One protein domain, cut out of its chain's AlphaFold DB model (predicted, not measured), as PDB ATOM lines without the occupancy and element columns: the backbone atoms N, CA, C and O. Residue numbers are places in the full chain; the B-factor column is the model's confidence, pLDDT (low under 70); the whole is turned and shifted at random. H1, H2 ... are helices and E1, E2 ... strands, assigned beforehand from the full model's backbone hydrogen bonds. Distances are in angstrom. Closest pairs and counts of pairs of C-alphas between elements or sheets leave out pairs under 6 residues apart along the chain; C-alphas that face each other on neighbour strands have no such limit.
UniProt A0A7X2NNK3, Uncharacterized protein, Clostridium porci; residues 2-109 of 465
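This is residues 2 to 109 of the 465 residues of an uncharacterized protein of Clostridium porci (UniProt A0A7X2NNK3). A small antiparallel sheet, E1, E2 and E5, makes the core, with H3 over one face and the hairpin of E3 and E4 over part of the other, near E2 and E5. H1 and H2, with the unnamed residues 2 to 17, lie at one end of the longest axis, and H5 and H6 lie beyond the hairpin at the other end. The printed part has 108 residues with six named helices and five named strands, in the order H1 H2 H3 E1 E2 H4 E3 E4 H5 H6 E5; the class is mixed, helices and strands. It is compact, with a radius of gyration of the C-alphas of 13.8 A, and rounded, with spans of 35 by 29 by 26 A.

The larger sheet has E1, residues 43 to 48, 16.7 A long from C-alpha 43 at (26.065, 1.239, -28.413), E2, residues 53 to 58, 16.9 A, and E5, residues 102 to 105, 10.4 A, ending at C-alpha 105 at (34.718, 15.878, -29.341). The smaller sheet has E3, residues 68 to 71, and E4, residues 74 to 77. The helices are H1, residues 18 to 26, 11.6 A long from C-alpha 18 at (20.131, 24.795, -22.072), H2, residues 28 to 31, H3, residues 33 to 39, 9.8 A, H4, residues 61 to 64, H5, residues 78 to 84, 10.3 A, and H6, residues 89 to 93.

In the order E1 - E2 - E5, E1 and E5 are edge strands. The hairpin E1 and E2 is antiparallel at 162 degrees, with N 45 and O 56 at 2.9 A, within hydrogen-bond range. E2 and E5 are antiparallel at 164 degrees, with N 102 and O 57 at 2.7 A. H3 is on this sheet at a height over the sheet of 7.8 A, over E1, and runs along the strands, at 5 degrees to E1 on the local plane; their closest C-alphas, of Pro 34 and Ser 44, are 5.4 A apart. H4 only grazes the sheet, with residues 61 to 64. The hairpin E3 and E4 is antiparallel at 144 degrees, with N 76 and O 69 at 2.8 A. The closest C-alphas of E4 and E5, of Thr 74 and Lys 105, are 6.7 A apart. Those of E3 and H5, of Phe 68 and Val 78, are 5.3 A apart. H5 and H6 are apart, and H6 is not on the larger sheet. H1 and H2 touch only at the corner, and only just, with 3 pairs of C-alphas within 8 A; the closest are those of Ile 24 and Arg 31, at 5.3 A. H2 and H3 meet only through their link. In H1, H3 and H6 every O i to N i+4 pair is within hydrogen-bond range, in H5 2 of 3; H2 and H4 are too short for such a pair.

The two C-alphas farthest apart, of Glu 26 and Arg 83, are 38.7 A apart. The printed part has no cut and no long link; H6 to E5, with 8 residues between them, is short and the other links are tight. The mean pLDDT of the printed part is 77.0, and residues 2 to 26 and 49 to 51 are under 70.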
ATOM      1  N   LYS A   2      16.495  -0.999 -24.311       25.31
ATOM      2  CA  LYS A   2      16.059   0.204 -23.604       25.31
ATOM      3  C   LYS A   2      16.888   1.339 -24.187       25.31
ATOM      4  O   LYS A   2      18.087   1.384 -23.938       25.31
ATOM      5  N   ASP A   3      16.270   2.176 -25.010       32.72
ATOM      6  CA  ASP A   3      16.854   3.462 -25.366       32.72
ATOM      7  C   ASP A   3      17.037   4.233 -24.055       32.72
ATOM      8  O   ASP A   3      16.051   4.474 -23.352       32.72
ATOM      9  N   MET A   4      18.274   4.595 -23.698       39.50
ATOM     10  CA  MET A   4      18.468   5.639 -22.694       39.50
ATOM     11  C   MET A   4      17.959   6.937 -23.312       39.50
ATOM     12  O   MET A   4      18.662   7.646 -24.031       39.50
ATOM     13  N   THR A   5      16.672   7.199 -23.120       46.25
ATOM     14  CA  THR A   5      16.059   8.445 -23.553       46.25
ATOM     15  C   THR A   5      16.648   9.596 -22.742       46.25
ATOM     16  O   THR A   5      16.860   9.470 -21.542       46.25
ATOM     17  N   ILE A   6      16.821  10.740 -23.394       45.53
ATOM     18  CA  ILE A   6      16.987  12.113 -22.875       45.53
ATOM     19  C   ILE A   6      16.448  12.392 -21.451       45.53
ATOM     20  O   ILE A   6      17.006  13.206 -20.718       45.53
ATOM     21  N   ASN A   7      15.374  11.721 -21.031       41.28
ATOM     22  CA  ASN A   7      14.832  11.808 -19.676       41.28
ATOM     23  C   ASN A   7      15.798  11.320 -18.582       41.28
ATOM     24  O   ASN A   7      15.613  11.669 -17.420       41.28
ATOM     25  N   GLU A   8      16.807  10.524 -18.928       47.38
ATOM     26  CA  GLU A   8      17.848  10.067 -18.005       47.38
ATOM     27  C   GLU A   8      18.989  11.088 -17.870       47.38
ATOM     28  O   GLU A   8      19.477  11.271 -16.759       47.38
ATOM     29  N   LEU A   9      19.304  11.861 -18.924       42.44
ATOM     30  CA  LEU A   9      20.206  13.030 -18.847       42.44
ATOM     31  C   LEU A   9      19.634  14.138 -17.951       42.44
ATOM     32  O   LEU A   9      20.368  14.799 -17.233       42.44
ATOM     33  N   ARG A  10      18.305  14.305 -17.924       40.41
ATOM     34  CA  ARG A  10      17.632  15.207 -16.967       40.41
ATOM     35  C   ARG A  10      17.597  14.676 -15.530       40.41
ATOM     36  O   ARG A  10      17.332  15.441 -14.611       40.41
ATOM     37  N   LYS A  11      17.805  13.371 -15.321       39.78
ATOM     38  CA  LYS A  11      17.757  12.725 -13.997       39.78
ATOM     39  C   LYS A  11      19.129  12.567 -13.343       39.78
ATOM     40  O   LYS A  11      19.167  12.223 -12.165       39.78
ATOM     41  N   SER A  12      20.229  12.806 -14.060       41.66
ATOM     42  CA  SER A  12      21.592  12.638 -13.538       41.66
ATOM     43  C   SER A  12      22.051  13.753 -12.593       41.66
ATOM     44  O   SER A  12      23.175  13.693 -12.113       41.66
ATOM     45  N   GLY A  13      21.205  14.744 -12.291       31.30
ATOM     46  CA  GLY A  13      21.478  15.755 -11.261       31.30
ATOM     47  C   GLY A  13      22.525  16.809 -11.636       31.30
ATOM     48  O   GLY A  13      22.795  17.682 -10.822       31.30
ATOM     49  N   TYR A  14      23.072  16.759 -12.851       36.53
ATOM     50  CA  TYR A  14      23.836  17.854 -13.441       36.53
ATOM     51  C   TYR A  14      22.853  18.760 -14.187       36.53
ATOM     52  O   TYR A  14      22.169  18.291 -15.101       36.53
ATOM     53  N   GLU A  15      22.732  20.027 -13.779       36.97
ATOM     54  CA  GLU A  15      22.040  21.039 -14.581       36.97
ATOM     55  C   GLU A  15      22.825  21.209 -15.883       36.97
ATOM     56  O   GLU A  15      23.877  21.835 -15.931       36.97
ATOM     57  N   LEU A  16      22.355  20.536 -16.933       43.19
ATOM     58  CA  LEU A  16      22.892  20.705 -18.271       43.19
ATOM     59  C   LEU A  16      22.464  22.068 -18.787       43.19
ATOM     60  O   LEU A  16      21.270  22.372 -18.821       43.19
ATOM     61  N   ASP A  17      23.448  22.833 -19.234       47.53
ATOM     62  CA  ASP A  17      23.248  24.077 -19.944       47.53
ATOM     63  C   ASP A  17      22.207  23.910 -21.079       47.53
ATOM     64  O   ASP A  17      22.280  22.998 -21.920       47.53
ATOM     65  N   ASN A  18      21.198  24.786 -21.078       47.94
ATOM     66  CA  ASN A  18      20.131  24.795 -22.072       47.94
ATOM     67  C   ASN A  18      20.669  25.021 -23.489       47.94
ATOM     68  O   ASN A  18      20.101  24.443 -24.413       47.94
ATOM     69  N   GLU A  19      21.760  25.772 -23.678       49.91
ATOM     70  CA  GLU A  19      22.353  26.008 -25.004       49.91
ATOM     71  C   GLU A  19      23.021  24.747 -25.571       49.91
ATOM     72  O   GLU A  19      22.891  24.446 -26.757       49.91
ATOM     73  N   ILE A  20      23.655  23.941 -24.717       51.94
ATOM     74  CA  ILE A  20      24.248  22.641 -25.070       51.94
ATOM     75  C   ILE A  20      23.170  21.640 -25.486       51.94
ATOM     76  O   ILE A  20      23.282  20.959 -26.514       51.94
ATOM     77  N   LEU A  21      22.101  21.556 -24.694       56.72
ATOM     78  CA  LEU A  21      20.933  20.760 -25.043       56.72
ATOM     79  C   LEU A  21      20.367  21.250 -26.381       56.72
ATOM     80  O   LEU A  21      20.146  20.441 -27.281       56.72
ATOM     81  N   GLN A  22      20.189  22.561 -26.540       58.56
ATOM     82  CA  GLN A  22      19.649  23.190 -27.740       58.56
ATOM     83  C   GLN A  22      20.521  22.929 -28.982       58.56
ATOM     84  O   GLN A  22      19.971  22.531 -30.004       58.56
ATOM     85  N   ALA A  23      21.853  22.979 -28.889       59.34
ATOM     86  CA  ALA A  23      22.768  22.650 -29.988       59.34
ATOM     87  C   ALA A  23      22.634  21.191 -30.472       59.34
ATOM     88  O   ALA A  23      22.712  20.915 -31.673       59.34
ATOM     89  N   ILE A  24      22.381  20.248 -29.556       62.06
ATOM     90  CA  ILE A  24      22.073  18.853 -29.906       62.06
ATOM     91  C   ILE A  24      20.650  18.737 -30.478       62.06
ATOM     92  O   ILE A  24      20.442  17.997 -31.438       62.06
ATOM     93  N   TYR A  25      19.665  19.450 -29.919       64.62
ATOM     94  CA  TYR A  25      18.254  19.361 -30.324       64.62
ATOM     95  C   TYR A  25      17.938  20.018 -31.667       64.62
ATOM     96  O   TYR A  25      17.098  19.499 -32.409       64.62
ATOM     97  N   GLU A  26      18.571  21.148 -31.970       69.25
ATOM     98  CA  GLU A  26      18.296  21.960 -33.157       69.25
ATOM     99  C   GLU A  26      18.892  21.367 -34.429       69.25
ATOM    100  O   GLU A  26      18.383  21.639 -35.516       69.25
ATOM    101  N   ASN A  27      19.917  20.516 -34.314       74.31
ATOM    102  CA  ASN A  27      20.478  19.777 -35.437       74.31
ATOM    103  C   ASN A  27      19.996  18.312 -35.420       74.31
ATOM    104  O   ASN A  27      20.569  17.482 -34.707       74.31
ATOM    105  N   PRO A  28      18.995  17.939 -36.247       78.19
ATOM    106  CA  PRO A  28      18.464  16.577 -36.284       78.19
ATOM    107  C   PRO A  28      19.530  15.517 -36.574       78.19
ATOM    108  O   PRO A  28      19.420  14.397 -36.086       78.19
ATOM    109  N   MET A  29      20.574  15.862 -37.336       77.31
ATOM    110  CA  MET A  29      21.653  14.932 -37.674       77.31
ATOM    111  C   MET A  29      22.538  14.602 -36.464       77.31
ATOM    112  O   MET A  29      23.050  13.490 -36.374       77.31
ATOM    113  N   VAL A  30      22.699  15.544 -35.527       80.81
ATOM    114  CA  VAL A  30      23.412  15.325 -34.259       80.81
ATOM    115  C   VAL A  30      22.498  14.612 -33.264       80.81
ATOM    116  O   VAL A  30      22.896  13.609 -32.677       80.81
ATOM    117  N   ARG A  31      21.245  15.066 -33.127       80.50
ATOM    118  CA  ARG A  31      20.238  14.440 -32.256       80.50
ATOM    119  C   ARG A  31      20.052  12.951 -32.546       80.50
ATOM    120  O   ARG A  31      19.971  12.145 -31.622       80.50
ATOM    121  N   ASP A  32      19.971  12.591 -33.825       85.62
ATOM    122  CA  ASP A  32      19.675  11.227 -34.263       85.62
ATOM    123  C   ASP A  32      20.950  10.370 -34.414       85.62
ATOM    124  O   ASP A  32      20.867   9.191 -34.768       85.62
ATOM    125  N   LEU A  33      22.131  10.916 -34.090       88.81
ATOM    126  CA  LEU A  33      23.417  10.223 -34.198       88.81
ATOM    127  C   LEU A  33      23.489   8.925 -33.368       88.81
ATOM    128  O   LEU A  33      23.969   7.926 -33.910       88.81
ATOM    129  N   PRO A  34      22.961   8.847 -32.125       90.50
ATOM    130  CA  PRO A  34      22.927   7.582 -31.392       90.50
ATOM    131  C   PRO A  34      22.094   6.501 -32.089       90.50
ATOM    132  O   PRO A  34      22.472   5.328 -32.141       90.50
ATOM    133  N   ARG A  35      20.967   6.901 -32.696       89.31
ATOM    134  CA  ARG A  35      20.132   5.995 -33.492       89.31
ATOM    135  C   ARG A  35      20.884   5.523 -34.731       89.31
ATOM    136  O   ARG A  35      20.810   4.343 -35.067       89.31
ATOM    137  N   ALA A  36      21.611   6.421 -35.392       91.44
ATOM    138  CA  ALA A  36      22.420   6.074 -36.548       91.44
ATOM    139  C   ALA A  36      23.548   5.096 -36.175       91.44
ATOM    140  O   ALA A  36      23.701   4.078 -36.840       91.44
ATOM    141  N   ALA A  37      24.251   5.316 -35.059       94.19
ATOM    142  CA  ALA A  37      25.235   4.370 -34.525       94.19
ATOM    143  C   ALA A  37      24.623   2.981 -34.259       94.19
ATOM    144  O   ALA A  37      25.229   1.960 -34.589       94.19
ATOM    145  N   GLY A  38      23.385   2.940 -33.754       93.50
ATOM    146  CA  GLY A  38      22.617   1.707 -33.583       93.50
ATOM    147  C   GLY A  38      22.351   0.950 -34.890       93.50
ATOM    148  O   GLY A  38      22.369  -0.281 -34.888       93.50
ATOM    149  N   LEU A  39      22.182   1.645 -36.024       93.19
ATOM    150  CA  LEU A  39      22.050   1.005 -37.345       93.19
ATOM    151  C   LEU A  39      23.339   0.293 -37.786       93.19
ATOM    152  O   LEU A  39      23.258  -0.719 -38.479       93.19
ATOM    153  N   TYR A  40      24.501   0.774 -37.336       92.00
ATOM    154  CA  TYR A  40      25.801   0.114 -37.517       92.00
ATOM    155  C   TYR A  40      26.095  -0.950 -36.438       92.00
ATOM    156  O   TYR A  40      27.160  -1.567 -36.434       92.00
ATOM    157  N   GLY A  41      25.157  -1.191 -35.513       92.75
ATOM    158  CA  GLY A  41      25.289  -2.179 -34.442       92.75
ATOM    159  C   GLY A  41      26.117  -1.715 -33.240       92.75
ATOM    160  O   GLY A  41      26.618  -2.565 -32.500       92.75
ATOM    161  N   PHE A  42      26.269  -0.403 -33.041       96.75
ATOM    162  CA  PHE A  42      26.999   0.165 -31.909       96.75
ATOM    163  C   PHE A  42      26.072   0.663 -30.802       96.75
ATOM    164  O   PHE A  42      25.012   1.239 -31.047       96.75
ATOM    165  N   LEU A  43      26.530   0.487 -29.568       96.12
ATOM    166  CA  LEU A  43      26.065   1.239 -28.413       96.12
ATOM    167  C   LEU A  43      26.611   2.658 -28.518       96.12
ATOM    168  O   LEU A  43      27.724   2.853 -29.009       96.12
ATOM    169  N   SER A  44      25.854   3.650 -28.063       94.12
ATOM    170  CA  SER A  44      26.318   5.034 -28.091       94.12
ATOM    171  C   SER A  44      25.592   5.919 -27.092       94.12
ATOM    172  O   SER A  44      24.475   5.612 -26.671       94.12
ATOM    173  N   ARG A  45      26.242   7.023 -26.718       87.94
ATOM    174  CA  ARG A  45      25.659   8.098 -25.911       87.94
ATOM    175  C   ARG A  45      26.447   9.393 -26.078       87.94
ATOM    176  O   ARG A  45      27.600   9.378 -26.507       87.94
ATOM    177  N   PHE A  46      25.839  10.498 -25.666       84.62
ATOM    178  CA  PHE A  46      26.572  11.726 -25.387       84.62
ATOM    179  C   PHE A  46      27.070  11.711 -23.941       84.62
ATOM    180  O   PHE A  46      26.358  11.267 -23.038       84.62
ATOM    181  N   VAL A  47      28.295  12.179 -23.740       80.69
ATOM    182  CA  VAL A  47      28.910  12.415 -22.435       80.69
ATOM    183  C   VAL A  47      29.200  13.900 -22.346       80.69
ATOM    184  O   VAL A  47      29.856  14.451 -23.225       80.69
ATOM    185  N   VAL A  48      28.694  14.541 -21.300       72.62
ATOM    186  CA  VAL A  48      29.023  15.933 -21.004       72.62
ATOM    187  C   VAL A  48      30.133  15.921 -19.971       72.62
ATOM    188  O   VAL A  48      29.975  15.318 -18.909       72.62
ATOM    189  N   ALA A  49      31.272  16.488 -20.348       67.25
ATOM    190  CA  ALA A  49      32.438  16.639 -19.494       67.25
ATOM    191  C   ALA A  49      32.580  18.118 -19.087       67.25
ATOM    192  O   ALA A  49      31.661  18.904 -19.312       67.25
ATOM    193  N   GLN A  50      33.696  18.483 -18.460       61.88
ATOM    194  CA  GLN A  50      33.932  19.838 -17.963       61.88
ATOM    195  C   GLN A  50      34.156  20.821 -19.116       61.88
ATOM    196  O   GLN A  50      33.510  21.864 -19.145       61.88
ATOM    197  N   SER A  51      35.004  20.476 -20.096       61.81
ATOM    198  CA  SER A  51      35.360  21.415 -21.174       61.81
ATOM    199  C   SER A  51      34.468  21.314 -22.414       61.81
ATOM    200  O   SER A  51      34.440  22.215 -23.256       61.81
ATOM    201  N   SER A  52      33.787  20.179 -22.607       72.31
ATOM    202  CA  SER A  52      33.065  19.912 -23.850       72.31
ATOM    203  C   SER A  52      32.057  18.766 -23.744       72.31
ATOM    204  O   SER A  52      31.931  18.068 -22.736       72.31
ATOM    205  N   ILE A  53      31.356  18.543 -24.853       75.38
ATOM    206  CA  ILE A  53      30.484  17.394 -25.067       75.38
ATOM    207  C   ILE A  53      31.200  16.415 -25.985       75.38
ATOM    208  O   ILE A  53      31.807  16.788 -26.993       75.38
ATOM    209  N   TYR A  54      31.054  15.138 -25.674       84.81
ATOM    210  CA  TYR A  54      31.661  14.048 -26.406       84.81
ATOM    211  C   TYR A  54      30.592  13.076 -26.876       84.81
ATOM    212  O   TYR A  54      29.707  12.675 -26.119       84.81
ATOM    213  N   PHE A  55      30.681  12.661 -28.133       92.06
ATOM    214  CA  PHE A  55      29.905  11.544 -28.642       92.06
ATOM    215  C   PHE A  55      30.732  10.263 -28.529       92.06
ATOM    216  O   PHE A  55      31.830  10.163 -29.080       92.06
ATOM    217  N   VAL A  56      30.199   9.284 -27.803       94.31
ATOM    218  CA  VAL A  56      30.862   8.010 -27.526       94.31
ATOM    219  C   VAL A  56      30.082   6.885 -28.184       94.31
ATOM    220  O   VAL A  56      28.860   6.820 -28.047       94.31
ATOM    221  N   TYR A  57      30.776   5.976 -28.869       96.38
ATOM    222  CA  TYR A  57      30.150   4.807 -29.484       96.38
ATOM    223  C   TYR A  57      31.087   3.599 -29.568       96.38
ATOM    224  O   TYR A  57      32.302   3.742 -29.664       96.38
ATOM    225  N   GLY A  58      30.540   2.387 -29.546       96.81
ATOM    226  CA  GLY A  58      31.325   1.155 -29.605       96.81
ATOM    227  C   GLY A  58      30.490  -0.090 -29.330       96.81
ATOM    228  O   GLY A  58      29.266  -0.028 -29.261       96.81
ATOM    229  N   MET A  59      31.137  -1.248 -29.205       95.75
ATOM    230  CA  MET A  59      30.449  -2.520 -28.930       95.75
ATOM    231  C   MET A  59      30.541  -2.981 -27.473       95.75
ATOM    232  O   MET A  59      29.860  -3.936 -27.110       95.75
ATOM    233  N   ASP A  60      31.392  -2.359 -26.655       95.31
ATOM    234  CA  ASP A  60      31.565  -2.740 -25.254       95.31
ATOM    235  C   ASP A  60      30.714  -1.837 -24.358       95.31
ATOM    236  O   ASP A  60      31.012  -0.658 -24.165       95.31
ATOM    237  N   GLU A  61      29.644  -2.408 -23.805       93.75
ATOM    238  CA  GLU A  61      28.700  -1.699 -22.939       93.75
ATOM    239  C   GLU A  61      29.385  -1.076 -21.721       93.75
ATOM    240  O   GLU A  61      29.090   0.065 -21.366       93.75
ATOM    241  N   SER A  62      30.352  -1.783 -21.128       92.62
ATOM    242  CA  SER A  62      31.055  -1.321 -19.928       92.62
ATOM    243  C   SER A  62      31.950  -0.113 -20.198       92.62
ATOM    244  O   SER A  62      32.169   0.705 -19.307       92.62
ATOM    245  N   LEU A  63      32.447   0.018 -21.430       93.19
ATOM    246  CA  LEU A  63      33.267   1.152 -21.839       93.19
ATOM    247  C   LEU A  63      32.412   2.326 -22.305       93.19
ATOM    248  O   LEU A  63      32.695   3.450 -21.916       93.19
ATOM    249  N   VAL A  64      31.362   2.080 -23.094       92.50
ATOM    250  CA  VAL A  64      30.495   3.145 -23.628       92.50
ATOM    251  C   VAL A  64      29.662   3.800 -22.525       92.50
ATOM    252  O   VAL A  64      29.526   5.023 -22.505       92.50
ATOM    253  N   PHE A  65      29.117   3.009 -21.595       88.12
ATOM    254  CA  PHE A  65      28.259   3.507 -20.515       88.12
ATOM    255  C   PHE A  65      28.973   3.666 -19.165       88.12
ATOM    256  O   PHE A  65      28.342   4.099 -18.200       88.12
ATOM    257  N   GLY A  66      30.272   3.360 -19.096       86.38
ATOM    258  CA  GLY A  66      31.085   3.487 -17.886       86.38
ATOM    259  C   GLY A  66      31.398   4.930 -17.480       86.38
ATOM    260  O   GLY A  66      30.853   5.897 -18.016       86.38
ATOM    261  N   GLU A  67      32.297   5.070 -16.508       87.38
ATOM    262  CA  GLU A  67      32.826   6.362 -16.061       87.38
ATOM    263  C   GLU A  67      33.975   6.831 -16.957       87.38
ATOM    264  O   GLU A  67      34.784   6.025 -17.438       87.38
ATOM    265  N   PHE A  68      34.058   8.146 -17.144       87.06
ATOM    266  CA  PHE A  68      35.056   8.802 -17.976       87.06
ATOM    267  C   PHE A  68      35.832   9.835 -17.166       87.06
ATOM    268  O   PHE A  68      35.280  10.462 -16.266       87.06
ATOM    269  N   VAL A  69      37.101  10.016 -17.520       84.12
ATOM    270  CA  VAL A  69      37.940  11.119 -17.045       84.12
ATOM    271  C   VAL A  69      38.373  11.960 -18.236       84.12
ATOM    272  O   VAL A  69      38.714  11.415 -19.287       84.12
ATOM    273  N   GLU A  70      38.334  13.274 -18.072       79.62
ATOM    274  CA  GLU A  70      38.746  14.233 -19.088       79.62
ATOM    275  C   GLU A  70      40.231  14.583 -18.940       79.62
ATOM    276  O   GLU A  70      40.709  14.910 -17.853       79.62
ATOM    277  N   ALA A  71      40.974  14.460 -20.039       77.88
ATOM    278  CA  ALA A  71      42.381  14.827 -20.142       77.88
ATOM    279  C   ALA A  71      42.770  14.973 -21.620       77.88
ATOM    280  O   ALA A  71      42.158  14.360 -22.493       77.88
ATOM    281  N   ARG A  72      43.835  15.725 -21.928       75.94
ATOM    282  CA  ARG A  72      44.380  15.836 -23.301       75.94
ATOM    283  C   ARG A  72      43.322  16.217 -24.355       75.94
ATOM    284  O   ARG A  72      43.287  15.631 -25.441       75.94
ATOM    285  N   ASP A  73      42.443  17.155 -24.003       75.38
ATOM    286  CA  ASP A  73      41.304  17.605 -24.816       75.38
ATOM    287  C   ASP A  73      40.263  16.526 -25.158       75.38
ATOM    288  O   ASP A  73      39.396  16.746 -26.005       75.38
ATOM    289  N   THR A  74      40.292  15.366 -24.505       85.25
ATOM    290  CA  THR A  74      39.372  14.255 -24.763       85.25
ATOM    291  C   THR A  74      38.938  13.563 -23.472       85.25
ATOM    292  O   THR A  74      39.355  13.934 -22.380       85.25
ATOM    293  N   ILE A  75      38.088  12.546 -23.591       84.31
ATOM    294  CA  ILE A  75      37.672  11.713 -22.464       84.31
ATOM    295  C   ILE A  75      38.145  10.271 -22.631       84.31
ATOM    296  O   ILE A  75      38.120   9.700 -23.722       84.31
ATOM    297  N   PHE A  76      38.528   9.654 -21.516       89.69
ATOM    298  CA  PHE A  76      39.017   8.281 -21.459       89.69
ATOM    299  C   PHE A  76      38.168   7.446 -20.498       89.69
ATOM    300  O   PHE A  76      37.908   7.896 -19.380       89.69
ATOM    301  N   PRO A  77      37.781   6.207 -20.859       91.56
ATOM    302  CA  PRO A  77      37.152   5.298 -19.908       91.56
ATOM    303  C   PRO A  77      38.078   5.035 -18.712       91.56
ATOM    304  O   PRO A  77      39.214   4.584 -18.892       91.56
ATOM    305  N   VAL A  78      37.595   5.242 -17.485       89.75
ATOM    306  CA  VAL A  78      38.392   5.093 -16.248       89.75
ATOM    307  C   VAL A  78      39.008   3.692 -16.128       89.75
ATOM    308  O   VAL A  78      40.139   3.523 -15.664       89.75
ATOM    309  N   SER A  79      38.297   2.668 -16.605       89.19
ATOM    310  CA  SER A  79      38.765   1.276 -16.625       89.19
ATOM    311  C   SER A  79      40.006   1.050 -17.503       89.19
ATOM    312  O   SER A  79      40.771   0.119 -17.249       89.19
ATOM    313  N   ARG A  80      40.232   1.899 -18.514       90.81
ATOM    314  CA  ARG A  80      41.401   1.860 -19.404       90.81
ATOM    315  C   ARG A  80      42.553   2.706 -18.876       90.81
ATOM    316  O   ARG A  80      43.697   2.255 -18.917       90.81
ATOM    317  N   VAL A  81      42.249   3.865 -18.293       90.50
ATOM    318  CA  VAL A  81      43.256   4.769 -17.712       90.50
ATOM    319  C   VAL A  81      44.104   4.067 -16.653       90.50
ATOM    320  O   VAL A  81      45.324   4.190 -16.651       90.50
ATOM    321  N   LYS A  82      43.500   3.209 -15.826       85.19
ATOM    322  CA  LYS A  82      44.244   2.421 -14.828       85.19
ATOM    323  C   LYS A  82      45.261   1.439 -15.432       85.19
ATOM    324  O   LYS A  82      46.181   1.028 -14.733       85.19
ATOM    325  N   ARG A  83      45.100   1.034 -16.698       90.56
ATOM    326  CA  ARG A  83      45.988   0.074 -17.378       90.56
ATOM    327  C   ARG A  83      47.107   0.749 -18.167       90.56
ATOM    328  O   ARG A  83      48.192   0.186 -18.245       90.56
ATOM    329  N   TYR A  84      46.836   1.895 -18.788       89.94
ATOM    330  CA  TYR A  84      47.777   2.538 -19.718       89.94
ATOM    331  C   TYR A  84      47.634   4.066 -19.809       89.94
ATOM    332  O   TYR A  84      48.034   4.676 -20.800       89.94
ATOM    333  N   GLY A  85      47.065   4.691 -18.778       91.19
ATOM    334  CA  GLY A  85      46.898   6.138 -18.663       91.19
ATOM    335  C   GLY A  85      46.044   6.757 -19.766       91.19
ATOM    336  O   GLY A  85      45.136   6.128 -20.312       91.19
ATOM    337  N   PHE A  86      46.351   8.007 -20.104       90.19
ATOM    338  CA  PHE A  86      45.632   8.827 -21.083       90.19
ATOM    339  C   PHE A  86      46.051   8.524 -22.530       90.19
ATOM    340  O   PHE A  86      46.367   9.434 -23.299       90.19
ATOM    341  N   PHE A  87      46.160   7.242 -22.890       90.56
ATOM    342  CA  PHE A  87      46.512   6.823 -24.250       90.56
ATOM    343  C   PHE A  87      45.376   7.148 -25.224       90.56
ATOM    344  O   PHE A  87      44.279   6.597 -25.099       90.56
ATOM    345  N   ASP A  88      45.659   7.996 -26.214       87.38
ATOM    346  CA  ASP A  88      44.725   8.345 -27.283       87.38
ATOM    347  C   ASP A  88      45.227   7.766 -28.616       87.38
ATOM    348  O   ASP A  88      46.202   8.272 -29.185       87.38
ATOM    349  N   PRO A  89      44.552   6.743 -29.174       84.50
ATOM    350  CA  PRO A  89      44.911   6.162 -30.465       84.50
ATOM    351  C   PRO A  89      45.007   7.185 -31.605       84.50
ATOM    352  O   PRO A  89      45.814   6.998 -32.519       84.50
ATOM    353  N   ASN A  90      44.211   8.258 -31.570       79.88
ATOM    354  CA  ASN A  90      44.203   9.280 -32.612       79.88
ATOM    355  C   ASN A  90      45.445  10.183 -32.532       79.88
ATOM    356  O   ASN A  90      46.042  10.480 -33.565       79.88
ATOM    357  N   GLN A  91      45.864  10.584 -31.326       78.19
ATOM    358  CA  GLN A  91      47.019  11.477 -31.126       78.19
ATOM    359  C   GLN A  91      48.364  10.727 -31.100       78.19
ATOM    360  O   GLN A  91      49.381  11.209 -31.620       78.19
ATOM    361  N   ASP A  92      48.382   9.537 -30.498       78.12
ATOM    362  CA  ASP A  92      49.615   8.802 -30.205       78.12
ATOM    363  C   ASP A  92      50.033   7.892 -31.373       78.12
ATOM    364  O   ASP A  92      51.233   7.708 -31.607       78.12
ATOM    365  N   CYS A  93      49.061   7.389 -32.152       77.06
ATOM    366  CA  CYS A  93      49.280   6.433 -33.246       77.06
ATOM    367  C   CYS A  93      48.770   6.902 -34.620       77.06
ATOM    368  O   CYS A  93      49.399   6.590 -35.630       77.06
ATOM    369  N   GLY A  94      47.614   7.571 -34.683       70.94
ATOM    370  CA  GLY A  94      46.964   8.064 -35.910       70.94
ATOM    371  C   GLY A  94      46.293   7.001 -36.803       70.94
ATOM    372  O   GLY A  94      45.514   7.351 -37.684       70.94
ATOM    373  N   ALA A  95      46.561   5.712 -36.577       80.69
ATOM    374  CA  ALA A  95      46.156   4.596 -37.445       80.69
ATOM    375  C   ALA A  95      45.566   3.405 -36.660       80.69
ATOM    376  O   ALA A  95      45.744   2.244 -37.026       80.69
ATOM    377  N   MET A  96      44.884   3.672 -35.543       90.12
ATOM    378  CA  MET A  96      44.267   2.647 -34.696       90.12
ATOM    379  C   MET A  96      42.812   2.997 -34.388       90.12
ATOM    380  O   MET A  96      42.488   4.148 -34.119       90.12
ATOM    381  N   MET A  97      41.937   1.994 -34.390       91.88
ATOM    382  CA  MET A  97      40.536   2.130 -33.974       91.88
ATOM    383  C   MET A  97      40.238   1.173 -32.826       91.88
ATOM    384  O   MET A  97      40.762   0.060 -32.812       91.88
ATOM    385  N   SER A  98      39.385   1.574 -31.882       94.12
ATOM    386  CA  SER A  98      38.953   0.697 -30.792       94.12
ATOM    387  C   SER A  98      37.509   0.240 -30.999       94.12
ATOM    388  O   SER A  98      36.590   1.040 -30.839       94.12
ATOM    389  N   PRO A  99      37.270  -1.052 -31.292       95.00
ATOM    390  CA  PRO A  99      35.915  -1.603 -31.384       95.00
ATOM    391  C   PRO A  99      35.098  -1.451 -30.102       95.00
ATOM    392  O   PRO A  99      33.871  -1.380 -30.154       95.00
ATOM    393  N   GLY A 100      35.774  -1.430 -28.950       94.81
ATOM    394  CA  GLY A 100      35.121  -1.305 -27.654       94.81
ATOM    395  C   GLY A 100      34.506   0.076 -27.433       94.81
ATOM    396  O   GLY A 100      33.369   0.152 -26.982       94.81
ATOM    397  N   CYS A 101      35.239   1.145 -27.760       94.88
ATOM    398  CA  CYS A 101      34.827   2.521 -27.485       94.88
ATOM    399  C   CYS A 101      35.635   3.525 -28.324       94.88
ATOM    400  O   CYS A 101      36.857   3.601 -28.196       94.88
ATOM    401  N   MET A 102      34.938   4.312 -29.134       94.62
ATOM    402  CA  MET A 102      35.417   5.479 -29.874       94.62
ATOM    403  C   MET A 102      34.829   6.745 -29.242       94.62
ATOM    404  O   MET A 102      33.711   6.713 -28.726       94.62
ATOM    405  N   VAL A 103      35.578   7.845 -29.290       92.75
ATOM    406  CA  VAL A 103      35.223   9.132 -28.675       92.75
ATOM    407  C   VAL A 103      35.445  10.244 -29.698       92.75
ATOM    408  O   VAL A 103      36.494  10.288 -30.336       92.75
ATOM    409  N   GLU A 104      34.468  11.138 -29.845       91.56
ATOM    410  CA  GLU A 104      34.515  12.280 -30.762       91.56
ATOM    411  C   GLU A 104      34.095  13.558 -30.016       91.56
ATOM    412  O   GLU A 104      33.005  13.607 -29.444       91.56
ATOM    413  N   LYS A 105      34.959  14.581 -30.004       85.56
ATOM    414  CA  LYS A 105      34.718  15.878 -29.341       85.56
ATOM    415  C   LYS A 105      33.830  16.781 -30.204       85.56
ATOM    416  O   LYS A 105      33.967  16.787 -31.427       85.56
ATOM    417  N   PHE A 106      32.957  17.569 -29.580       74.38
ATOM    418  CA  PHE A 106      32.189  18.619 -30.254       74.38
ATOM    419  C   PHE A 106      33.078  19.841 -30.604       74.38
ATOM    420  O   PHE A 106      33.954  20.183 -29.811       74.38
ATOM    421  N   PRO A 107      32.873  20.537 -31.745       79.62
ATOM    422  CA  PRO A 107      31.876  20.304 -32.794       79.62
ATOM    423  C   PRO A 107      32.159  19.062 -33.644       79.62
ATOM    424  O   PRO A 107      33.278  18.818 -34.088       79.62
ATOM    425  N   LEU A 108      31.107  18.277 -33.892       81.06
ATOM    426  CA  LEU A 108      31.216  16.992 -34.581       81.06
ATOM    427  C   LEU A 108      31.314  17.161 -36.100       81.06
ATOM    428  O   LEU A 108      30.467  17.797 -36.726       81.06
ATOM    429  N   ASN A 109      32.286  16.481 -36.708       87.50
ATOM    430  CA  ASN A 109      32.322  16.272 -38.153       87.50
ATOM    431  C   ASN A 109      31.593  14.967 -38.503       87.50
ATOM    432  O   ASN A 109      32.173  13.880 -38.450       87.50
TER     433      ASN A 109